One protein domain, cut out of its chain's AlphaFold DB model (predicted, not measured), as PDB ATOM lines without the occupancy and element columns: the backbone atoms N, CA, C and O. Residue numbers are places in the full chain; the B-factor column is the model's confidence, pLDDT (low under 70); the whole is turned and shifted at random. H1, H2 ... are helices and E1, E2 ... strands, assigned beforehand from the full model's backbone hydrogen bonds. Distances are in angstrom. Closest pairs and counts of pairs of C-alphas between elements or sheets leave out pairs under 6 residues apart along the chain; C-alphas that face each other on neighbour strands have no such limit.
ATOM      1  N   THR A 508      74.062  89.546 131.418       91.75
ATOM      2  CA  THR A 508      74.814  90.107 132.548       91.75
ATOM      3  C   THR A 508      73.982  91.054 133.396       91.75
ATOM      4  O   THR A 508      74.284  91.235 134.569       91.75
ATOM      5  N   ASN A 509      72.922  91.641 132.836       91.69
ATOM      6  CA  ASN A 509      72.034  92.529 133.574       91.69
ATOM      7  C   ASN A 509      70.675  92.668 132.877       91.69
ATOM      8  O   ASN A 509      70.536  92.464 131.669       91.69
ATOM      9  N   VAL A 510      69.673  93.084 133.641       92.31
ATOM     10  CA  VAL A 510      68.386  93.573 133.148       92.31
ATOM     11  C   VAL A 510      68.135  94.925 133.806       92.31
ATOM     12  O   VAL A 510      68.391  95.079 135.000       92.31
ATOM     13  N   LYS A 511      67.609  95.903 133.064       91.44
ATOM     14  CA  LYS A 511      67.188  97.194 133.629       91.44
ATOM     15  C   LYS A 511      65.785  97.575 133.193       91.44
ATOM     16  O   LYS A 511      65.352  97.255 132.086       91.44
ATOM     17  N   LEU A 512      65.098  98.293 134.076       89.56
ATOM     18  CA  LEU A 512      63.803  98.910 133.806       89.56
ATOM     19  C   LEU A 512      63.966 100.429 133.730       89.56
ATOM     20  O   LEU A 512      64.540 101.022 134.646       89.56
ATOM     21  N   LEU A 513      63.453 101.051 132.667       87.81
ATOM     22  CA  LEU A 513      63.627 102.483 132.416       87.81
ATOM     23  C   LEU A 513      62.293 103.188 132.188       87.81
ATOM     24  O   LEU A 513      61.340 102.594 131.683       87.81
ATOM     25  N   SER A 514      62.273 104.480 132.517       83.69
ATOM     26  CA  SER A 514      61.317 105.446 131.981       83.69
ATOM     27  C   SER A 514      62.070 106.396 131.048       83.69
ATOM     28  O   SER A 514      62.959 107.128 131.482       83.69
ATOM     29  N   LEU A 515      61.772 106.342 129.751       77.56
ATOM     30  CA  LEU A 515      62.417 107.163 128.721       77.56
ATOM     31  C   LEU A 515      61.725 108.518 128.557       77.56
ATOM     32  O   LEU A 515      62.365 109.508 128.195       77.56
ATOM     33  N   ASN A 516      60.417 108.567 128.828       65.69
ATOM     34  CA  ASN A 516      59.607 109.782 128.748       65.69
ATOM     35  C   ASN A 516      59.350 110.447 130.114       65.69
ATOM     36  O   ASN A 516      58.991 111.629 130.148       65.69
ATOM     37  N   GLY A 517      59.553 109.728 131.222       55.62
ATOM     38  CA  GLY A 517      59.486 110.230 132.596       55.62
ATOM     39  C   GLY A 517      60.862 110.186 133.269       55.62
ATOM     40  O   GLY A 517      61.640 109.267 133.067       55.62
ATOM     41  N   GLU A 518      61.208 111.173 134.100       56.22
ATOM     42  CA  GLU A 518      62.525 111.202 134.772       56.22
ATOM     43  C   GLU A 518      62.562 110.416 136.098       56.22
ATOM     44  O   GLU A 518      63.417 110.664 136.948       56.22
ATOM     45  N   ALA A 519      61.654 109.454 136.298       52.72
ATOM     46  CA  ALA A 519      61.537 108.692 137.546       52.72
ATOM     47  C   ALA A 519      62.708 107.720 137.822       52.72
ATOM     48  O   ALA A 519      62.706 107.042 138.850       52.72
ATOM     49  N   GLY A 520      63.731 107.701 136.961       66.31
ATOM     50  CA  GLY A 520      64.980 106.962 137.139       66.31
ATOM     51  C   GLY A 520      65.015 105.612 136.422       66.31
ATOM     52  O   GLY A 520      64.045 105.185 135.804       66.31
ATOM     53  N   GLU A 521      66.169 104.955 136.500       81.31
ATOM     54  CA  GLU A 521      66.383 103.564 136.086       81.31
ATOM     55  C   GLU A 521      66.362 102.649 137.320       81.31
ATOM     56  O   GLU A 521      66.705 103.077 138.427       81.31
ATOM     57  N   TYR A 522      65.983 101.385 137.138       83.00
ATOM     58  CA  TYR A 522      66.200 100.346 138.142       83.00
ATOM     59  C   TYR A 522      67.128  99.271 137.584       83.00
ATOM     60  O   TYR A 522      66.784  98.592 136.615       83.00
ATOM     61  N   ASP A 523      68.295  99.141 138.211       85.38
ATOM     62  CA  ASP A 523      69.377  98.241 137.820       85.38
ATOM     63  C   ASP A 523      69.376  96.994 138.715       85.38
ATOM     64  O   ASP A 523      69.634  97.080 139.922       85.38
ATOM     65  N   TYR A 524      69.065  95.835 138.130       82.38
ATOM     66  CA  TYR A 524      68.931  94.596 138.888       82.38
ATOM     67  C   TYR A 524      70.279  93.991 139.308       82.38
ATOM     68  O   TYR A 524      70.314  93.318 140.338       82.38
ATOM     69  N   ASP A 525      71.383  94.250 138.602       76.62
ATOM     70  CA  ASP A 525      72.715  93.754 138.975       76.62
ATOM     71  C   ASP A 525      73.191  94.368 140.302       76.62
ATOM     72  O   ASP A 525      73.527  93.659 141.254       76.62
ATOM     73  N   THR A 526      73.076  95.693 140.445       66.44
ATOM     74  CA  THR A 526      73.514  96.397 141.669       66.44
ATOM     75  C   THR A 526      72.763  95.976 142.943       66.44
ATOM     76  O   THR A 526      73.314  96.035 144.049       66.44
ATOM     77  N   GLU A 527      71.514  95.522 142.808       62.31
ATOM     78  CA  GLU A 527      70.667  95.068 143.918       62.31
ATOM     79  C   GLU A 527      70.822  93.564 144.207       62.31
ATOM     80  O   GLU A 527      70.664  93.134 145.359       62.31
ATOM     81  N   ILE A 528      71.174  92.760 143.198       60.72
ATOM     82  CA  ILE A 528      71.431  91.319 143.336       60.72
ATOM     83  C   ILE A 528      72.858  91.057 143.865       60.72
ATOM     84  O   ILE A 528      73.027  90.158 144.695       60.72
ATOM     85  N   ASP A 529      73.857  91.874 143.503       49.31
ATOM     86  CA  ASP A 529      75.286  91.587 143.731       49.31
ATOM     87  C   ASP A 529      75.943  92.313 144.931       49.31
ATOM     88  O   ASP A 529      77.165  92.379 145.075       49.31
ATOM     89  N   ASN A 530      75.162  92.793 145.909       46.47
ATOM     90  CA  ASN A 530      75.700  93.389 147.152       46.47
ATOM     91  C   ASN A 530      76.425  92.388 148.100       46.47
ATOM     92  O   ASN A 530      76.520  92.604 149.315       46.47
ATOM     93  N   GLY A 531      76.971  91.285 147.576       44.75
ATOM     94  CA  GLY A 531      77.993  90.462 148.232       44.75
ATOM     95  C   GLY A 531      77.559  89.750 149.517       44.75
ATOM     96  O   GLY A 531      78.406  89.276 150.284       44.75
ATOM     97  N   ALA A 532      76.256  89.656 149.791       37.81
ATOM     98  CA  ALA A 532      75.731  88.888 150.910       37.81
ATOM     99  C   ALA A 532      75.270  87.504 150.419       37.81
ATOM    100  O   ALA A 532      74.320  87.422 149.642       37.81
ATOM    101  N   PRO A 533      75.865  86.392 150.893       39.53
ATOM    102  CA  PRO A 533      75.338  85.068 150.603       39.53
ATOM    103  C   PRO A 533      73.944  84.941 151.236       39.53
ATOM    104  O   PRO A 533      73.825  84.778 152.453       39.53
ATOM    105  N   GLY A 534      72.895  85.023 150.411       47.19
ATOM    106  CA  GLY A 534      71.534  84.630 150.783       47.19
ATOM    107  C   GLY A 534      70.425  85.684 150.711       47.19
ATOM    108  O   GLY A 534      69.611  85.723 151.630       47.19
ATOM    109  N   VAL A 535      70.303  86.464 149.632       46.72
ATOM    110  CA  VAL A 535      69.074  87.247 149.368       46.72
ATOM    111  C   VAL A 535      68.449  86.827 148.039       46.72
ATOM    112  O   VAL A 535      68.599  87.473 147.015       46.72
ATOM    113  N   THR A 536      67.757  85.690 148.038       58.47
ATOM    114  CA  THR A 536      67.277  85.056 146.801       58.47
ATOM    115  C   THR A 536      65.815  85.407 146.533       58.47
ATOM    116  O   THR A 536      64.985  84.532 146.342       58.47
ATOM    117  N   GLY A 537      65.490  86.696 146.606       64.50
ATOM    118  CA  GLY A 537      64.135  87.223 146.412       64.50
ATOM    119  C   GLY A 537      64.078  88.732 146.154       64.50
ATOM    120  O   GLY A 537      62.990  89.264 145.946       64.50
ATOM    121  N   THR A 538      65.229  89.419 146.158       67.69
ATOM    122  CA  THR A 538      65.335  90.879 146.002       67.69
ATOM    123  C   THR A 538      64.867  91.370 144.638       67.69
ATOM    124  O   THR A 538      64.214  92.404 144.585       67.69
ATOM    125  N   GLN A 539      65.050  90.594 143.563       73.81
ATOM    126  CA  GLN A 539      64.511  90.952 142.240       73.81
ATOM    127  C   GLN A 539      62.977  91.149 142.241       73.81
ATOM    128  O   GLN A 539      62.435  91.881 141.420       73.81
ATOM    129  N   LEU A 540      62.264  90.540 143.203       75.19
ATOM    130  CA  LEU A 540      60.816  90.686 143.373       75.19
ATOM    131  C   LEU A 540      60.424  91.802 144.367       75.19
ATOM    132  O   LEU A 540      59.232  92.076 144.512       75.19
ATOM    133  N   ILE A 541      61.385  92.448 145.056       65.38
ATOM    134  CA  ILE A 541      61.154  93.514 146.066       65.38
ATOM    135  C   ILE A 541      60.641  94.830 145.439       65.38
ATOM    136  O   ILE A 541      60.116  95.672 146.164       65.38
ATOM    137  N   ALA A 542      60.626  94.881 144.103       66.38
ATOM    138  CA  ALA A 542      60.014  95.852 143.198       66.38
ATOM    139  C   ALA A 542      60.940  96.939 142.655       66.38
ATOM    140  O   ALA A 542      61.561  97.685 143.408       66.38
ATOM    141  N   ALA A 543      60.935  97.063 141.326       70.75
ATOM    142  CA  ALA A 543      61.411  98.246 140.633       70.75
ATOM    143  C   ALA A 543      60.418  99.384 140.870       70.75
ATOM    144  O   ALA A 543      59.223  99.249 140.599       70.75
ATOM    145  N   LEU A 544      60.919 100.491 141.414       74.12
ATOM    146  CA  LEU A 544      60.137 101.684 141.730       74.12
ATOM    147  C   LEU A 544      60.246 102.727 140.611       74.12
ATOM    148  O   LEU A 544      60.648 103.860 140.865       74.12
ATOM    149  N   VAL A 545      59.929 102.339 139.374       75.31
ATOM    150  CA  VAL A 545      60.121 103.194 138.189       75.31
ATOM    151  C   VAL A 545      58.770 103.675 137.674       75.31
ATOM    152  O   VAL A 545      58.119 102.983 136.899       75.31
ATOM    153  N   ALA A 546      58.333 104.857 138.122       73.50
ATOM    154  CA  ALA A 546      57.103 105.492 137.633       73.50
ATOM    155  C   ALA A 546      57.174 105.771 136.124       73.50
ATOM    156  O   ALA A 546      58.185 106.275 135.648       73.50
ATOM    157  N   GLY A 547      56.115 105.430 135.380       76.25
ATOM    158  CA  GLY A 547      56.085 105.603 133.921       76.25
ATOM    159  C   GLY A 547      57.117 104.753 133.173       76.25
ATOM    160  O   GLY A 547      57.628 105.188 132.145       76.25
ATOM    161  N   ALA A 548      57.506 103.594 133.715       83.06
ATOM    162  CA  ALA A 548      58.434 102.701 133.033       83.06
ATOM    163  C   ALA A 548      57.862 102.251 131.683       83.06
ATOM    164  O   ALA A 548      56.763 101.709 131.644       83.06
ATOM    165  N   ASP A 549      58.609 102.447 130.606       86.81
ATOM    166  CA  ASP A 549      58.186 102.207 129.223       86.81
ATOM    167  C   ASP A 549      59.263 101.484 128.400       86.81
ATOM    168  O   ASP A 549      59.056 101.209 127.217       86.81
ATOM    169  N   ALA A 550      60.401 101.122 129.005       91.31
ATOM    170  CA  ALA A 550      61.464 100.405 128.316       91.31
ATOM    171  C   ALA A 550      62.207  99.388 129.192       91.31
ATOM    172  O   ALA A 550      62.266  99.501 130.420       91.31
ATOM    173  N   ILE A 551      62.781  98.383 128.526       94.75
ATOM    174  CA  ILE A 551      63.606  97.333 129.131       94.75
ATOM    175  C   ILE A 551      64.943  97.273 128.404       94.75
ATOM    176  O   ILE A 551      64.978  97.187 127.175       94.75
ATOM    177  N   GLU A 552      66.022  97.249 129.179       95.81
ATOM    178  CA  GLU A 552      67.345  96.872 128.694       95.81
ATOM    179  C   GLU A 552      67.696  95.463 129.150       95.81
ATOM    180  O   GLU A 552      67.501  95.107 130.315       95.81
ATOM    181  N   VAL A 553      68.277  94.684 128.244       96.56
ATOM    182  CA  VAL A 553      68.965  93.436 128.580       96.56
ATOM    183  C   VAL A 553      70.410  93.549 128.122       96.56
ATOM    184  O   VAL A 553      70.674  93.889 126.966       96.56
ATOM    185  N   TRP A 554      71.326  93.295 129.048       94.75
ATOM    186  CA  TRP A 554      72.765  93.410 128.856       94.75
ATOM    187  C   TRP A 554      73.375  92.028 128.664       94.75
ATOM    188  O   TRP A 554      72.970  91.073 129.327       94.75
ATOM    189  N   PHE A 555      74.342  91.935 127.761       93.50
ATOM    190  CA  PHE A 555      75.014  90.700 127.381       93.50
ATOM    191  C   PHE A 555      76.531  90.888 127.447       93.50
ATOM    192  O   PHE A 555      77.039  91.951 127.075       93.50
ATOM    193  N   ASP A 556      77.264  89.850 127.859       89.00
ATOM    194  CA  ASP A 556      78.739  89.864 127.872       89.00
ATOM    195  C   ASP A 556      79.357  89.854 126.462       89.00
ATOM    196  O   ASP A 556      80.542  90.145 126.297       89.00
ATOM    197  N   GLU A 557      78.546  89.596 125.434       84.06
ATOM    198  CA  GLU A 557      78.908  89.735 124.030       84.06
ATOM    199  C   GLU A 557      77.691  90.024 123.132       84.06
ATOM    200  O   GLU A 557      76.545  90.100 123.575       84.06
ATOM    201  N   LYS A 558      77.924  90.195 121.827       85.56
ATOM    202  CA  LYS A 558      76.850  90.526 120.892       85.56
ATOM    203  C   LYS A 558      76.018  89.302 120.512       85.56
ATOM    204  O   LYS A 558      76.512  88.387 119.854       85.56
ATOM    205  N   VAL A 559      74.717  89.385 120.772       89.38
ATOM    206  CA  VAL A 559      73.709  88.404 120.341       89.38
ATOM    207  C   VAL A 559      72.797  88.935 119.231       89.38
ATOM    208  O   VAL A 559      72.576  90.143 119.102       89.38
ATOM    209  N   ASN A 560      72.260  88.022 118.420       87.44
ATOM    210  CA  ASN A 560      71.292  88.309 117.363       87.44
ATOM    211  C   ASN A 560      69.902  88.562 117.962       87.44
ATOM    212  O   ASN A 560      69.214  87.622 118.363       87.44
ATOM    213  N   LEU A 561      69.482  89.826 117.985       92.50
ATOM    214  CA  LEU A 561      68.213  90.258 118.567       92.50
ATOM    215  C   LEU A 561      67.383  91.090 117.585       92.50
ATOM    216  O   LEU A 561      67.915  91.827 116.753       92.50
ATOM    217  N   ASP A 562      66.066  91.005 117.734       91.69
ATOM    218  CA  ASP A 562      65.091  91.903 117.130       91.69
ATOM    219  C   ASP A 562      63.945  92.232 118.106       91.69
ATOM    220  O   ASP A 562      63.916  91.792 119.258       91.69
ATOM    221  N   ALA A 563      62.977  93.034 117.654       89.56
ATOM    222  CA  ALA A 563      61.845  93.467 118.475       89.56
ATOM    223  C   ALA A 563      60.992  92.315 119.048       89.56
ATOM    224  O   ALA A 563      60.283  92.532 120.023       89.56
ATOM    225  N   ASN A 564      61.047  91.113 118.465       90.44
ATOM    226  CA  ASN A 564      60.320  89.922 118.918       90.44
ATOM    227  C   ASN A 564      61.188  88.963 119.743       90.44
ATOM    228  O   ASN A 564      60.662  87.975 120.249       90.44
ATOM    229  N   SER A 565      62.497  89.213 119.852       93.38
ATOM    230  CA  SER A 565      63.405  88.368 120.635       93.38
ATOM    231  C   SER A 565      63.091  88.400 122.128       93.38
ATOM    232  O   SER A 565      63.345  87.415 122.813       93.38
ATOM    233  N   LEU A 566      62.519  89.503 122.619       94.00
ATOM    234  CA  LEU A 566      62.007  89.623 123.977       94.00
ATOM    235  C   LEU A 566      60.490  89.476 123.967       94.00
ATOM    236  O   LEU A 566      59.775  90.275 123.360       94.00
ATOM    237  N   GLN A 567      59.998  88.468 124.678       91.50
ATOM    238  CA  GLN A 567      58.582  88.362 125.004       91.50
ATOM    239  C   GLN A 567      58.375  88.851 126.428       91.50
ATOM    240  O   GLN A 567      59.144  88.509 127.322       91.50
ATOM    241  N   ILE A 568      57.323  89.632 126.642       90.00
ATOM    242  CA  ILE A 568      56.915  90.092 127.964       90.00
ATOM    243  C   ILE A 568      55.514  89.577 128.252       90.00
ATOM    244  O   ILE A 568      54.583  89.783 127.479       90.00
ATOM    245  N   ASN A 569      55.360  88.908 129.385       85.44
ATOM    246  CA  ASN A 569      54.082  88.417 129.862       85.44
ATOM    247  C   ASN A 569      53.790  89.005 131.230       85.44
ATOM    248  O   ASN A 569      54.654  89.087 132.098       85.44
ATOM    249  N   ARG A 570      52.537  89.391 131.441       80.81
ATOM    250  CA  ARG A 570      52.051  89.746 132.767       80.81
ATOM    251  C   ARG A 570      51.657  88.470 133.505       80.81
ATOM    252  O   ARG A 570      50.805  87.736 133.013       80.81
ATOM    253  N   ILE A 571      52.239  88.246 134.681       75.12
ATOM    254  CA  ILE A 571      51.969  87.051 135.502       75.12
ATOM    255  C   ILE A 571      51.107  87.351 136.740       75.12
ATOM    256  O   ILE A 571      50.529  86.436 137.311       75.12
ATOM    257  N   SER A 572      50.908  88.628 137.102       71.06
ATOM    258  CA  SER A 572      49.903  89.038 138.102       71.06
ATOM    259  C   SER A 572      49.119  90.291 137.691       71.06
ATOM    260  O   SER A 572      49.625  91.160 136.982       71.06
ATOM    261  N   GLU A 573      47.867  90.393 138.146       59.41
ATOM    262  CA  GLU A 573      46.964  91.520 137.872       59.41
ATOM    263  C   GLU A 573      46.673  92.323 139.148       59.41
ATOM    264  O   GLU A 573      46.238  91.777 140.166       59.41
ATOM    265  N   PHE A 574      46.862  93.641 139.059       64.00
ATOM    266  CA  PHE A 574      46.470  94.618 140.076       64.00
ATOM    267  C   PHE A 574      45.310  95.477 139.585       64.00
ATOM    268  O   PHE A 574      45.069  95.588 138.381       64.00
ATOM    269  N   ASN A 575      44.645  96.164 140.518       56.56
ATOM    270  CA  ASN A 575      43.680  97.220 140.217       56.56
ATOM    271  C   ASN A 575      44.393  98.425 139.569       56.56
ATOM    272  O   ASN A 575      44.669  99.443 140.207       56.56
ATOM    273  N   SER A 576      44.723  98.295 138.285       52.16
ATOM    274  CA  SER A 576      45.294  99.366 137.475       52.16
ATOM    275  C   SER A 576      44.238 100.430 137.161       52.16
ATOM    276  O   SER A 576      43.031 100.169 137.122       52.16
ATOM    277  N   VAL A 577      44.694 101.666 136.962       43.72
ATOM    278  CA  VAL A 577      43.853 102.784 136.529       43.72
ATOM    279  C   VAL A 577      44.428 103.296 135.223       43.72
ATOM    280  O   VAL A 577      45.466 103.941 135.233       43.72
ATOM    281  N   GLY A 578      43.781 102.983 134.103       50.84
ATOM    282  CA  GLY A 578      44.285 103.344 132.775       50.84
ATOM    283  C   GLY A 578      43.994 102.270 131.734       50.84
ATOM    284  O   GLY A 578      43.282 101.305 132.018       50.84
ATOM    285  N   SER A 579      44.504 102.457 130.514       52.66
ATOM    286  CA  SER A 579      44.611 101.365 129.544       52.66
ATOM    287  C   SER A 579      45.612 100.339 130.062       52.66
ATOM    288  O   SER A 579      46.685 100.702 130.532       52.66
ATOM    289  N   GLU A 580      45.243  99.063 130.011       64.88
ATOM    290  CA  GLU A 580      46.173  97.972 130.298       64.88
ATOM    291  C   GLU A 580      47.345  98.041 129.312       64.88
ATOM    292  O   GLU A 580      47.116  98.224 128.115       64.88
ATOM    293  N   PHE A 581      48.572  97.899 129.822       74.19
ATOM    294  CA  PHE A 581      49.756  97.704 128.986       74.19
ATOM    295  C   PHE A 581      49.515  96.512 128.056       74.19
ATOM    296  O   PHE A 581      49.269  95.393 128.524       74.19
ATOM    297  N   ASP A 582      49.555  96.758 126.750       78.38
ATOM    298  CA  ASP A 582      49.355  95.724 125.748       78.38
ATOM    299  C   ASP A 582      50.648  94.925 125.568       78.38
ATOM    300  O   ASP A 582      51.542  95.315 124.814       78.38
ATOM    301  N   THR A 583      50.730  93.764 126.222       76.94
ATOM    302  CA  THR A 583      51.863  92.835 126.080       76.94
ATOM    303  C   THR A 583      52.001  92.264 124.663       76.94
ATOM    304  O   THR A 583      52.991  91.605 124.367       76.94
ATOM    305  N   SER A 584      51.018  92.488 123.779       79.00
ATOM    306  CA  SER A 584      51.090  92.118 122.362       79.00
ATOM    307  C   SER A 584      51.565  93.253 121.447       79.00
ATOM    308  O   SER A 584      51.713  93.042 120.238       79.00
ATOM    309  N   SER A 585      51.812  94.445 122.002       81.62
ATOM    310  CA  SER A 585      52.411  95.552 121.260       81.62
ATOM    311  C   SER A 585      53.845  95.202 120.854       81.62
ATOM    312  O   SER A 585      54.612  94.633 121.627       81.62
ATOM    313  N   VAL A 586      54.200  95.504 119.602       84.50
ATOM    314  CA  VAL A 586      55.568  95.300 119.110       84.50
ATOM    315  C   VAL A 586      56.394  96.519 119.523       84.50
ATOM    316  O   VAL A 586      56.083  97.616 119.043       84.50
ATOM    317  N   PRO A 587      57.416  96.362 120.378       91.69
ATOM    318  CA  PRO A 587      58.258  97.470 120.805       91.69
ATOM    319  C   PRO A 587      59.113  98.011 119.654       91.69
ATOM    320  O   PRO A 587      59.397  97.325 118.666       91.69
ATOM    321  N   THR A 588      59.562  99.253 119.798       93.56
ATOM    322  CA  THR A 588      60.700  99.749 119.020       93.56
ATOM    323  C   THR A 588      61.966  99.147 119.615       93.56
ATOM    324  O   THR A 588      62.106  99.086 120.831       93.56
ATOM    325  N   PHE A 589      62.870  98.663 118.768       95.31
ATOM    326  CA  PHE A 589      64.073  97.964 119.212       95.31
ATOM    327  C   PHE A 589      65.332  98.655 118.703       95.31
ATOM    328  O   PHE A 589      65.415  99.024 117.526       95.31
ATOM    329  N   SER A 590      66.325  98.766 119.579       93.38
ATOM    330  CA  SER A 590      67.690  99.140 119.224       93.38
ATOM    331  C   SER A 590      68.700  98.302 120.008       93.38
ATOM    332  O   SER A 590      68.385  97.738 121.051       93.38
ATOM    333  N   GLN A 591      69.915  98.188 119.477       93.88
ATOM    334  CA  GLN A 591      71.011  97.482 120.133       93.88
ATOM    335  C   GLN A 591      72.299  98.282 119.960       93.88
ATOM    336  O   GLN A 591      72.578  98.760 118.854       93.88
ATOM    337  N   GLN A 592      73.090  98.407 121.020       88.50
ATOM    338  CA  GLN A 592      74.363  99.129 120.998       88.50
ATOM    339  C   GLN A 592      75.408  98.475 121.905       88.50
ATOM    340  O   GLN A 592      75.077  97.653 122.753       88.50
ATOM    341  N   GLN A 593      76.677  98.822 121.694       88.88
ATOM    342  CA  GLN A 593      77.780  98.375 122.541       88.88
ATOM    343  C   GLN A 593      78.083  99.431 123.602       88.88
ATOM    344  O   GLN A 593      78.259 100.604 123.264       88.88
ATOM    345  N   GLU A 594      78.218  99.008 124.855       82.62
ATOM    346  CA  GLU A 594      78.606  99.856 125.980       82.62
ATOM    347  C   GLU A 594      79.817  99.246 126.695       82.62
ATOM    348  O   GLU A 594      79.724  98.281 127.451       82.62
ATOM    349  N   GLY A 595      81.008  99.792 126.426       82.94
ATOM    350  CA  GLY A 595      82.253  99.224 126.944       82.94
ATOM    351  C   GLY A 595      82.516  97.823 126.381       82.94
ATOM    352  O   GLY A 595      82.675  97.665 125.171       82.94
ATOM    353  N   SER A 596      82.603  96.821 127.260       76.06
ATOM    354  CA  SER A 596      82.770  95.411 126.880       76.06
ATOM    355  C   SER A 596      81.452  94.657 126.695       76.06
ATOM    356  O   SER A 596      81.495  93.517 126.254       76.06
ATOM    357  N   GLU A 597      80.311  95.262 127.026       84.75
ATOM    358  CA  GLU A 597      78.997  94.613 127.004       84.75
ATOM    359  C   GLU A 597      78.131  95.135 125.852       84.75
ATOM    360  O   GLU A 597      78.413  96.169 125.232       84.75
ATOM    361  N   TRP A 598      77.065  94.401 125.551       90.56
ATOM    362  CA  TRP A 598      76.080  94.756 124.535       90.56
ATOM    363  C   TRP A 598      74.704  94.910 125.156       90.56
ATOM    364  O   TRP A 598      74.278  94.077 125.946       90.56
ATOM    365  N   VAL A 599      73.987  95.953 124.754       95.50
ATOM    366  CA  VAL A 599      72.683  96.313 125.311       95.50
ATOM    367  C   VAL A 599      71.628  96.184 124.227       95.50
ATOM    368  O   VAL A 599      71.753  96.802 123.169       95.50
ATOM    369  N   GLY A 600      70.597  95.379 124.476       96.56
ATOM    370  CA  GLY A 600      69.348  95.398 123.716       96.56
ATOM    371  C   GLY A 600      68.309  96.248 124.441       96.56
ATOM    372  O   GLY A 600      67.998  95.956 125.591       96.56
ATOM    373  N   LEU A 601      67.778  97.275 123.776       95.88
ATOM    374  CA  LEU A 601      66.756  98.184 124.297       95.88
ATOM    375  C   LEU A 601      65.426  97.946 123.571       95.88
ATOM    376  O   LEU A 601      65.342  98.110 122.349       95.88
ATOM    377  N   TRP A 602      64.383  97.608 124.331       96.19
ATOM    378  CA  TRP A 602      63.003  97.496 123.852       96.19
ATOM    379  C   TRP A 602      62.151  98.620 124.444       96.19
ATOM    380  O   TRP A 602      61.913  98.650 125.649       96.19
ATOM    381  N   GLU A 603      61.682  99.524 123.583       93.06
ATOM    382  CA  GLU A 603      60.848 100.681 123.925       93.06
ATOM    383  C   GLU A 603      59.385 100.404 123.574       93.06
ATOM    384  O   GLU A 603      59.042 100.133 122.414       93.06
ATOM    385  N   PHE A 604      58.501 100.502 124.558       89.88
ATOM    386  CA  PHE A 604      57.077 100.258 124.396       89.88
ATOM    387  C   PHE A 604      56.302 101.569 124.255       89.88
ATOM    388  O   PHE A 604      56.716 102.627 124.715       89.88
ATOM    389  N   SER A 605      55.161 101.514 123.564       83.75
ATOM    390  CA  SER A 605      54.328 102.703 123.339       83.75
ATOM    391  C   SER A 605      53.445 103.081 124.526       83.75
ATOM    392  O   SER A 605      52.930 104.197 124.549       83.75
ATOM    393  N   ASP A 606      53.227 102.134 125.438       80.88
ATOM    394  CA  ASP A 606      52.422 102.286 126.644       80.88
ATOM    395  C   ASP A 606      53.297 101.978 127.864       80.88
ATOM    396  O   ASP A 606      54.125 101.065 127.817       80.88
ATOM    397  N   ASP A 607      53.059 102.686 128.964       80.38
ATOM    398  CA  ASP A 607      53.776 102.470 130.219       80.38
ATOM    399  C   ASP A 607      53.381 101.127 130.863       80.38
ATOM    400  O   ASP A 607      52.215 100.703 130.855       80.38
ATOM    401  N   PHE A 608      54.339 100.463 131.503       80.94
ATOM    402  CA  PHE A 608      54.118  99.261 132.293       80.94
ATOM    403  C   PHE A 608      53.260  99.587 133.515       80.94
ATOM    404  O   PHE A 608      53.726 100.176 134.490       80.94
ATOM    405  N   SER A 609      52.011  99.125 133.535       75.62
ATOM    406  CA  SER A 609      51.181  99.267 134.734       75.62
ATOM    407  C   SER A 609      51.750  98.476 135.918       75.62
ATOM    408  O   SER A 609      52.511  97.524 135.738       75.62
ATOM    409  N   MET A 610      51.295  98.796 137.129       75.00
ATOM    410  CA  MET A 610      51.628  98.042 138.341       75.00
ATOM    411  C   MET A 610      51.269  96.555 138.182       75.00
ATOM    412  O   MET A 610      50.089  96.217 138.071       75.00
ATOM    413  N   ALA A 611      52.281  95.690 138.108       76.38
ATOM    414  CA  ALA A 611      52.143  94.246 137.921       76.38
ATOM    415  C   ALA A 611      53.480  93.521 138.147       76.38
ATOM    416  O   ALA A 611      54.544  94.145 138.187       76.38
ATOM    417  N   GLN A 612      53.414  92.192 138.265       80.94
ATOM    418  CA  GLN A 612      54.573  91.340 137.997       80.94
ATOM    419  C   GLN A 612      54.617  90.960 136.520       80.94
ATOM    420  O   GLN A 612      53.594  90.611 135.918       80.94
ATOM    421  N   TYR A 613      55.823  90.993 135.977       85.19
ATOM    422  CA  TYR A 613      56.138  90.688 134.597       85.19
ATOM    423  C   TYR A 613      57.167  89.565 134.541       85.19
ATOM    424  O   TYR A 613      58.068  89.486 135.374       85.19
ATOM    425  N   LEU A 614      57.026  88.712 133.536       88.44
ATOM    426  CA  LEU A 614      57.998  87.715 133.133       88.44
ATOM    427  C   LEU A 614      58.489  88.101 131.745       88.44
ATOM    428  O   LEU A 614      57.687  88.148 130.810       88.44
ATOM    429  N   ILE A 615      59.784  88.372 131.614       92.44
ATOM    430  CA  ILE A 615      60.419  88.479 130.302       92.44
ATOM    431  C   ILE A 615      61.068  87.157 129.942       92.44
ATOM    432  O   ILE A 615      61.629  86.488 130.810       92.44
ATOM    433  N   THR A 616      60.989  86.784 128.671       92.69
ATOM    434  CA  THR A 616      61.665  85.601 128.149       92.69
ATOM    435  C   THR A 616      62.446  85.926 126.889       92.69
ATOM    436  O   THR A 616      61.926  86.594 125.992       92.69
ATOM    437  N   LEU A 617      63.665  85.403 126.819       94.00
ATOM    438  CA  LEU A 617      64.489  85.322 125.621       94.00
ATOM    439  C   LEU A 617      64.563  83.848 125.209       94.00
ATOM    440  O   LEU A 617      64.859  82.991 126.040       94.00
ATOM    441  N   GLU A 618      64.248  83.559 123.948       83.06
ATOM    442  CA  GLU A 618      64.241  82.187 123.430       83.06
ATOM    443  C   GLU A 618      65.664  81.634 123.246       83.06
ATOM    444  O   GLU A 618      66.549  82.343 122.774       83.06
ATOM    445  N   ASP A 619      65.835  80.325 123.448       79.25
ATOM    446  CA  ASP A 619      67.045  79.533 123.137       79.25
ATOM    447  C   ASP A 619      67.477  79.612 121.650       79.25
ATOM    448  O   ASP A 619      68.561  79.197 121.245       79.25
ATOM    449  N   SER A 620      66.614  80.160 120.787       81.00
ATOM    450  CA  SER A 620      66.951  80.453 119.391       81.00
ATOM    451  C   SER A 620      67.852  81.684 119.223       81.00
ATOM    452  O   SER A 620      68.395  81.888 118.133       81.00
ATOM    453  N   ILE A 621      68.018  82.490 120.277       86.94
ATOM    454  CA  ILE A 621      68.954  83.610 120.308       86.94
ATOM    455  C   ILE A 621      70.360  83.047 120.393       86.94
ATOM    456  O   ILE A 621      70.707  82.276 121.284       86.94
ATOM    457  N   THR A 622      71.184  83.470 119.447       81.00
ATOM    458  CA  THR A 622      72.580  83.077 119.397       81.00
ATOM    459  C   THR A 622      73.463  84.306 119.492       81.00
ATOM    460  O   THR A 622      73.087  85.385 119.013       81.00
ATOM    461  N   ALA A 623      74.681  84.126 119.995       73.81
ATOM    462  CA  ALA A 623      75.793  84.991 119.640       73.81
ATOM    463  C   ALA A 623      75.891  85.073 118.120       73.81
ATOM    464  O   ALA A 623      75.315  84.265 117.368       73.81
ATOM    465  N   LEU A 624      76.632  86.067 117.649       60.12
ATOM    466  CA  LEU A 624      76.889  86.172 116.229       60.12
ATOM    467  C   LEU A 624      77.429  84.825 115.692       60.12
ATOM    468  O   LEU A 624      76.896  84.325 114.700       60.12
ATOM    469  N   ASP A 625      78.388  84.188 116.376       54.34
ATOM    470  CA  ASP A 625      79.073  82.956 115.929       54.34
ATOM    471  C   ASP A 625      78.178  81.699 115.866       54.34
ATOM    472  O   ASP A 625      78.579  80.653 115.337       54.34
ATOM    473  N   GLY A 626      76.928  81.830 116.314       66.12
ATOM    474  CA  GLY A 626      75.921  80.783 116.341       66.12
ATOM    475  C   GLY A 626      75.885  79.995 117.647       66.12
ATOM    476  O   GLY A 626      75.087  79.059 117.720       66.12
ATOM    477  N   ALA A 627      76.703  80.344 118.647       68.44
ATOM    478  CA  ALA A 627      76.579  79.795 119.992       68.44
ATOM    479  C   ALA A 627      75.223  80.211 120.590       68.44
ATOM    480  O   ALA A 627      74.908  81.402 120.587       68.44
ATOM    481  N   PRO A 628      74.390  79.265 121.053       81.38
ATOM    482  CA  PRO A 628      73.165  79.593 121.779       81.38
ATOM    483  C   PRO A 628      73.460  80.411 123.038       81.38
ATOM    484  O   PRO A 628      74.535  80.270 123.624       81.38
ATOM    485  N   LEU A 629      72.497  81.232 123.456       86.88
ATOM    486  CA  LEU A 629      72.498  81.858 124.779       86.88
ATOM    487  C   LEU A 629      72.698  80.795 125.865       86.88
ATOM    488  O   LEU A 629      72.042  79.766 125.814       86.88
ATOM    489  N   ASP A 630      73.585  81.035 126.831       88.56
ATOM    490  CA  ASP A 630      73.630  80.315 128.117       88.56
ATOM    491  C   ASP A 630      72.573  80.968 129.014       88.56
ATOM    492  O   ASP A 630      72.817  81.869 129.830       88.56
ATOM    493  N   GLY A 631      71.331  80.653 128.656       85.69
ATOM    494  CA  GLY A 631      70.153  81.408 129.024       85.69
ATOM    495  C   GLY A 631      69.530  80.943 130.324       85.69
ATOM    496  O   GLY A 631      68.694  81.666 130.853       85.69
ATOM    497  N   GLU A 632      69.912  79.797 130.892       88.31
ATOM    498  CA  GLU A 632      69.239  79.258 132.071       88.31
ATOM    499  C   GLU A 632      69.141  80.287 133.206       88.31
ATOM    500  O   GLU A 632      70.131  80.770 133.769       88.31
ATOM    501  N   TRP A 633      67.902  80.591 133.591       89.00
ATOM    502  CA  TRP A 633      67.614  81.477 134.710       89.00
ATOM    503  C   TRP A 633      66.577  80.872 135.646       89.00
ATOM    504  O   TRP A 633      65.452  80.553 135.258       89.00
ATOM    505  N   VAL A 634      66.942  80.737 136.919       86.75
ATOM    506  CA  VAL A 634      66.062  80.219 137.964       86.75
ATOM    507  C   VAL A 634      65.547  81.374 138.808       86.75
ATOM    508  O   VAL A 634      66.234  81.874 139.702       86.75
ATOM    509  N   ASN A 635      64.298  81.761 138.558       85.75
ATOM    510  CA  ASN A 635      63.608  82.776 139.344       85.75
ATOM    511  C   ASN A 635      63.349  82.322 140.791       85.75
ATOM    512  O   ASN A 635      63.091  81.145 141.066       85.75
ATOM    513  N   PRO A 636      63.322  83.258 141.748       82.12
ATOM    514  CA  PRO A 636      62.845  82.978 143.082       82.12
ATOM    515  C   PRO A 636      61.320  82.836 143.100       82.12
ATOM    516  O   PRO A 636      60.595  83.719 142.663       82.12
ATOM    517  N   ALA A 637      60.813  81.774 143.727       79.06
ATOM    518  CA  ALA A 637      59.365  81.582 143.893       79.06
ATOM    519  C   ALA A 637      58.676  82.668 144.755       79.06
ATOM    520  O   ALA A 637      57.452  82.789 144.748       79.06
ATOM    521  N   SER A 638      59.436  83.419 145.564       76.06
ATOM    522  CA  SER A 638      58.929  84.397 146.530       76.06
ATOM    523  C   SER A 638      60.015  85.395 146.946       76.06
ATOM    524  O   SER A 638      61.195  85.052 146.903       76.06
ATOM    525  N   ILE A 639      59.660  86.569 147.491       71.50
ATOM    526  CA  ILE A 639      60.682  87.489 148.053       71.50
ATOM    527  C   ILE A 639      61.428  86.882 149.257       71.50
ATOM    528  O   ILE A 639      62.456  87.389 149.696       71.50
ATOM    529  N   SER A 640      60.842  85.850 149.870       71.12
ATOM    530  CA  SER A 640      61.396  85.144 151.028       71.12
ATOM    531  C   SER A 640      62.168  83.892 150.644       71.12
ATOM    532  O   SER A 640      62.644  83.177 151.529       71.12
ATOM    533  N   THR A 641      62.265  83.595 149.347       72.38
ATOM    534  CA  THR A 641      63.078  82.491 148.872       72.38
ATOM    535  C   THR A 641      64.509  82.794 149.315       72.38
ATOM    536  O   THR A 641      65.002  83.907 149.144       72.38
ATOM    537  N   THR A 642      65.149  81.825 149.971       63.25
ATOM    538  CA  THR A 642      66.566  81.840 150.377       63.25
ATOM    539  C   THR A 642      67.163  80.483 150.004       63.25
ATOM    540  O   THR A 642      67.298  79.610 150.864       63.25
ATOM    541  N   ASN A 643      67.411  80.242 148.716       65.62
ATOM    542  CA  ASN A 643      67.972  78.987 148.214       65.62
ATOM    543  C   ASN A 643      69.103  79.258 147.219       65.62
ATOM    544  O   ASN A 643      68.924  80.024 146.285       65.62
ATOM    545  N   SER A 644      70.225  78.552 147.365       64.56
ATOM    546  CA  SER A 644      71.394  78.626 146.474       64.56
ATOM    547  C   SER A 644      71.130  78.196 145.024       64.56
ATOM    548  O   SER A 644      72.074  78.126 144.252       64.56
ATOM    549  N   ALA A 645      69.895  77.817 144.693       68.75
ATOM    550  CA  ALA A 645      69.467  77.435 143.353       68.75
ATOM    551  C   ALA A 645      68.848  78.595 142.555       68.75
ATOM    552  O   ALA A 645      68.574  78.403 141.383       68.75
ATOM    553  N   VAL A 646      68.578  79.748 143.178       78.69
ATOM    554  CA  VAL A 646      68.147  80.956 142.454       78.69
ATOM    555  C   VAL A 646      69.356  81.538 141.730       78.69
ATOM    556  O   VAL A 646      70.417  81.661 142.350       78.69
ATOM    557  N   SER A 647      69.187  81.873 140.452       80.81
ATOM    558  CA  SER A 647      70.261  82.424 139.624       80.81
ATOM    559  C   SER A 647      70.712  83.799 140.125       80.81
ATOM    560  O   SER A 647      69.955  84.545 140.748       80.81
ATOM    561  N   VAL A 648      71.974  84.108 139.856       80.62
ATOM    562  CA  VAL A 648      72.565  85.447 139.965       80.62
ATOM    563  C   VAL A 648      73.103  85.813 138.590       80.62
ATOM    564  O   VAL A 648      73.319  84.909 137.787       80.62
ATOM    565  N   PHE A 649      73.316  87.096 138.313       83.25
ATOM    566  CA  PHE A 649      74.006  87.474 137.086       83.25
ATOM    567  C   PHE A 649      75.496  87.087 137.150       83.25
ATOM    568  O   PHE A 649      76.085  87.104 138.238       83.25
ATOM    569  N   PRO A 650      76.118  86.731 136.011       88.75
ATOM    570  CA  PRO A 650      75.511  86.522 134.688       88.75
ATOM    571  C   PRO A 650      74.656  85.238 134.612       88.75
ATOM    572  O   PRO A 650      74.847  84.333 135.421       88.75
ATOM    573  N   SER A 651      73.720  85.161 133.658       85.94
ATOM    574  CA  SER A 651      72.844  83.993 133.447       85.94
ATOM    575  C   SER A 651      73.612  82.709 133.129       85.94
ATOM    576  O   SER A 651      74.805  82.756 132.828       85.94
ATOM    577  N   GLY A 652      72.900  81.579 133.166       85.38
ATOM    578  CA  GLY A 652      73.405  80.315 132.652       85.38
ATOM    579  C   GLY A 652      74.077  79.403 133.674       85.38
ATOM    580  O   GLY A 652      74.263  79.750 134.848       85.38
ATOM    581  N   ASP A 653      74.436  78.203 133.225       79.50
ATOM    582  CA  ASP A 653      75.202  77.216 133.997       79.50
ATOM    583  C   ASP A 653      76.619  76.966 133.443       79.50
ATOM    584  O   ASP A 653      77.371  76.137 133.976       79.50
ATOM    585  N   GLY A 654      77.019  77.757 132.441       74.62
ATOM    586  CA  GLY A 654      78.275  77.631 131.714       74.62
ATOM    587  C   GLY A 654      78.180  76.716 130.493       74.62
ATOM    588  O   GLY A 654      79.216  76.418 129.890       74.62
ATOM    589  N   VAL A 655      76.981  76.251 130.133       75.12
ATOM    590  CA  VAL A 655      76.713  75.424 128.954       75.12
ATOM    591  C   VAL A 655      75.689  76.133 128.075       75.12
ATOM    592  O   VAL A 655      74.577  76.381 128.499       75.12
ATOM    593  N   ALA A 656      76.043  76.398 126.814       76.44
ATOM    594  CA  ALA A 656      75.129  77.030 125.862       76.44
ATOM    595  C   ALA A 656      73.784  76.286 125.764       76.44
ATOM    596  O   ALA A 656      73.754  75.074 125.504       76.44
ATOM    597  N   GLY A 657      72.695  77.033 125.883       79.31
ATOM    598  CA  GLY A 657      71.333  76.535 125.821       79.31
ATOM    599  C   GLY A 657      70.404  77.223 126.823       79.31
ATOM    600  O   GLY A 657      70.817  78.013 127.664       79.31
ATOM    601  N   GLY A 658      69.122  76.881 126.735       81.56
ATOM    602  CA  GLY A 658      68.129  77.239 127.741       81.56
ATOM    603  C   GLY A 658      67.503  78.615 127.534       81.56
ATOM    604  O   GLY A 658      68.122  79.571 127.080       81.56
ATOM    605  N   ASP A 659      66.221  78.717 127.881       84.62
ATOM    606  CA  ASP A 659      65.501  79.985 127.800       84.62
ATOM    607  C   ASP A 659      65.856  80.863 129.007       84.62
ATOM    608  O   ASP A 659      65.754  80.429 130.163       84.62
ATOM    609  N   PHE A 660      66.185  82.128 128.749       93.12
ATOM    610  CA  PHE A 660      66.312  83.119 129.812       93.12
ATOM    611  C   PHE A 660      64.940  83.654 130.166       93.12
ATOM    612  O   PHE A 660      64.337  84.388 129.392       93.12
ATOM    613  N   ALA A 661      64.446  83.281 131.344       90.56
ATOM    614  CA  ALA A 661      63.161  83.710 131.873       90.56
ATOM    615  C   ALA A 661      63.381  84.528 133.147       90.56
ATOM    616  O   ALA A 661      63.750  83.963 134.170       90.56
ATOM    617  N   PHE A 662      63.124  85.833 133.129       90.50
ATOM    618  CA  PHE A 662      63.388  86.728 134.259       90.50
ATOM    619  C   PHE A 662      62.103  87.391 134.762       90.50
ATOM    620  O   PHE A 662      61.416  88.098 134.023       90.50
ATOM    621  N   ALA A 663      61.765  87.147 136.028       88.31
ATOM    622  CA  ALA A 663      60.569  87.674 136.672       88.31
ATOM    623  C   ALA A 663      60.878  88.900 137.540       88.31
ATOM    624  O   ALA A 663      61.754  88.850 138.411       88.31
ATOM    625  N   PHE A 664      60.096  89.964 137.364       85.12
ATOM    626  CA  PHE A 664      60.223  91.201 138.126       85.12
ATOM    627  C   PHE A 664      58.874  91.845 138.466       85.12
ATOM    628  O   PHE A 664      57.846  91.538 137.870       85.12
ATOM    629  N   THR A 665      58.881  92.777 139.423       80.62
ATOM    630  CA  THR A 665      57.690  93.542 139.836       80.62
ATOM    631  C   THR A 665      57.903  95.028 139.557       80.62
ATOM    632  O   THR A 665      58.872  95.583 140.069       80.62
ATOM    633  N   ASN A 666      56.994  95.687 138.829       80.94
ATOM    634  CA  ASN A 666      56.964  97.153 138.723       80.94
ATOM    635  C   ASN A 666      55.936  97.732 139.711       80.94
ATOM    636  O   ASN A 666      54.756  97.370 139.650       80.94
ATOM    637  N   LEU A 667      56.363  98.611 140.625       74.50
ATOM    638  CA  LEU A 667      55.501  99.257 141.624       74.50
ATOM    639  C   LEU A 667      55.711 100.773 141.671       74.50
ATOM    640  O   LEU A 667      56.825 101.266 141.611       74.50
ATOM    641  N   PHE A 668      54.639 101.510 141.954       69.19
ATOM    642  CA  PHE A 668      54.674 102.961 142.173       69.19
ATOM    643  C   PHE A 668      54.403 103.304 143.649       69.19
ATOM    644  O   PHE A 668      53.380 103.896 143.983       69.19
ATOM    645  N   ILE A 728      54.907  86.257 146.011       70.19
ATOM    646  CA  ILE A 728      54.860  84.947 145.363       70.19
ATOM    647  C   ILE A 728      54.862  85.192 143.854       70.19
ATOM    648  O   ILE A 728      54.073  86.010 143.391       70.19
ATOM    649  N   ALA A 729      55.775  84.534 143.146       75.38
ATOM    650  CA  ALA A 729      55.845  84.526 141.684       75.38
ATOM    651  C   ALA A 729      55.419  83.160 141.107       75.38
ATOM    652  O   ALA A 729      54.854  83.110 140.027       75.38
ATOM    653  N   ASP A 730      55.621  82.071 141.862       75.56
ATOM    654  CA  ASP A 730      55.084  80.733 141.559       75.56
ATOM    655  C   ASP A 730      53.663  80.611 142.134       75.56
ATOM    656  O   ASP A 730      53.465  80.320 143.322       75.56
ATOM    657  N   GLU A 731      52.658  80.902 141.313       71.62
ATOM    658  CA  GLU A 731      51.255  80.918 141.743       71.62
ATOM    659  C   GLU A 731      50.599  79.534 141.658       71.62
ATOM    660  O   GLU A 731      49.603  79.260 142.344       71.62
ATOM    661  N   ASN A 732      51.157  78.636 140.845       72.75
ATOM    662  CA  ASN A 732      50.610  77.302 140.628       72.75
ATOM    663  C   ASN A 732      51.160  76.247 141.627       72.75
ATOM    664  O   ASN A 732      50.513  75.216 141.864       72.75
ATOM    665  N   GLY A 733      52.280  76.551 142.290       72.81
ATOM    666  CA  GLY A 733      52.900  75.780 143.364       72.81
ATOM    667  C   GLY A 733      53.805  74.639 142.896       72.81
ATOM    668  O   GLY A 733      53.999  73.680 143.659       72.81
ATOM    669  N   ASP A 734      54.309  74.687 141.663       76.81
ATOM    670  CA  ASP A 734      55.241  73.701 141.107       76.81
ATOM    671  C   ASP A 734      56.722  74.078 141.282       76.81
ATOM    672  O   ASP A 734      57.597  73.271 140.952       76.81
ATOM    673  N   PHE A 735      56.990  75.212 141.938       71.69
ATOM    674  CA  PHE A 735      58.310  75.775 142.215       71.69
ATOM    675  C   PHE A 735      59.075  76.245 140.970       71.69
ATOM    676  O   PHE A 735      60.293  76.423 141.053       71.69
ATOM    677  N   VAL A 736      58.379  76.476 139.855       75.75
ATOM    678  CA  VAL A 736      58.914  77.076 138.630       75.75
ATOM    679  C   VAL A 736      58.118  78.347 138.343       75.75
ATOM    680  O   VAL A 736      56.899  78.315 138.368       75.75
ATOM    681  N   VAL A 737      58.803  79.471 138.108       77.31
ATOM    682  CA  VAL A 737      58.135  80.715 137.690       77.31
ATOM    683  C   VAL A 737      58.156  80.771 136.169       77.31
ATOM    684  O   VAL A 737      59.221  80.997 135.588       77.31
ATOM    685  N   ASP A 738      57.011  80.537 135.534       78.00
ATOM    686  CA  ASP A 738      56.877  80.478 134.078       78.00
ATOM    687  C   ASP A 738      55.527  81.028 133.570       78.00
ATOM    688  O   ASP A 738      54.714  81.579 134.310       78.00
ATOM    689  N   GLY A 739      55.275  80.915 132.262       68.31
ATOM    690  CA  GLY A 739      54.031  81.394 131.645       68.31
ATOM    691  C   GLY A 739      52.757  80.627 132.048       68.31
ATOM    692  O   GLY A 739      51.666  80.991 131.604       68.31
ATOM    693  N   SER A 740      52.868  79.555 132.836       72.38
ATOM    694  CA  SER A 740      51.752  78.772 133.384       72.38
ATOM    695  C   SER A 740      51.231  79.338 134.706       72.38
ATOM    696  O   SER A 740      50.117  78.980 135.121       72.38
ATOM    697  N   ASP A 741      51.995  80.224 135.348       70.38
ATOM    698  CA  ASP A 741      51.558  80.983 136.513       70.38
ATOM    699  C   ASP A 741      50.448  81.954 136.095       70.38
ATOM    700  O   ASP A 741      50.644  82.932 135.374       70.38
ATOM    701  N   ASN A 742      49.212  81.600 136.463       57.50
ATOM    702  CA  ASN A 742      48.015  82.334 136.067       57.50
ATOM    703  C   ASN A 742      47.732  83.465 137.040       57.50
ATOM    704  O   ASN A 742      47.460  83.157 138.189       57.50
ATOM    705  N   LEU A 743      47.557  84.675 136.499       54.75
ATOM    706  CA  LEU A 743      46.852  85.839 137.052       54.75
ATOM    707  C   LEU A 743      45.903  85.522 138.227       54.75
ATOM    708  O   LEU A 743      44.678  85.433 138.063       54.75
ATOM    709  N   THR A 744      46.430  85.398 139.444       51.44
ATOM    710  CA  THR A 744      45.576  85.434 140.623       51.44
ATOM    711  C   THR A 744      45.172  86.889 140.810       51.44
ATOM    712  O   THR A 744      45.976  87.719 141.220       51.44
TER     713      THR A 744
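Overview. This is residues 508 to 668 and 728 to 744 of the 775 residues of an uncharacterized protein of Planctomycetes bacterium MalM25 (UniProt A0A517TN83). Little regular structure is present: two twisted antiparallel sheets, E2-E1-E3-E6-E5 and E4-E7-E8, stand partly face to face among long loops. The printed part has 178 residues, 53 in named elements, mostly strand, in order E1, E2, H1, E3 to E8. It is compact, radius of gyration of the C-alphas 15.5 A, spans 45 by 36 by 30 A.

Arrangement. E1, residues 508 to 513, and E2, residues 521 to 523, form a hairpin, N 522 to O 512 2.9 A. H1, residues 524 to 528, only grazes their sheet. E7, residues 611 to 617, and E8, residues 660 to 666, form another, N 613 to O 664 2.8 A. The closest C-alphas of E4, residues 566 to 570, and E6, residues 597 to 603, are 566 and 602, 7.9 A.

Along the chain. C-alpha 508 is at (74.814, 90.107, 132.548), C-alpha 666 at (56.964, 97.153, 138.723). E3 is residues 550 to 555, E5 588 to 594.

Size, cuts and confidence. Residues 669 to 727 are cut out; C-alphas 668 and 728 are 18.3 A apart. Link E7 to E8 is long. pLDDT is under 70 in 41 residues.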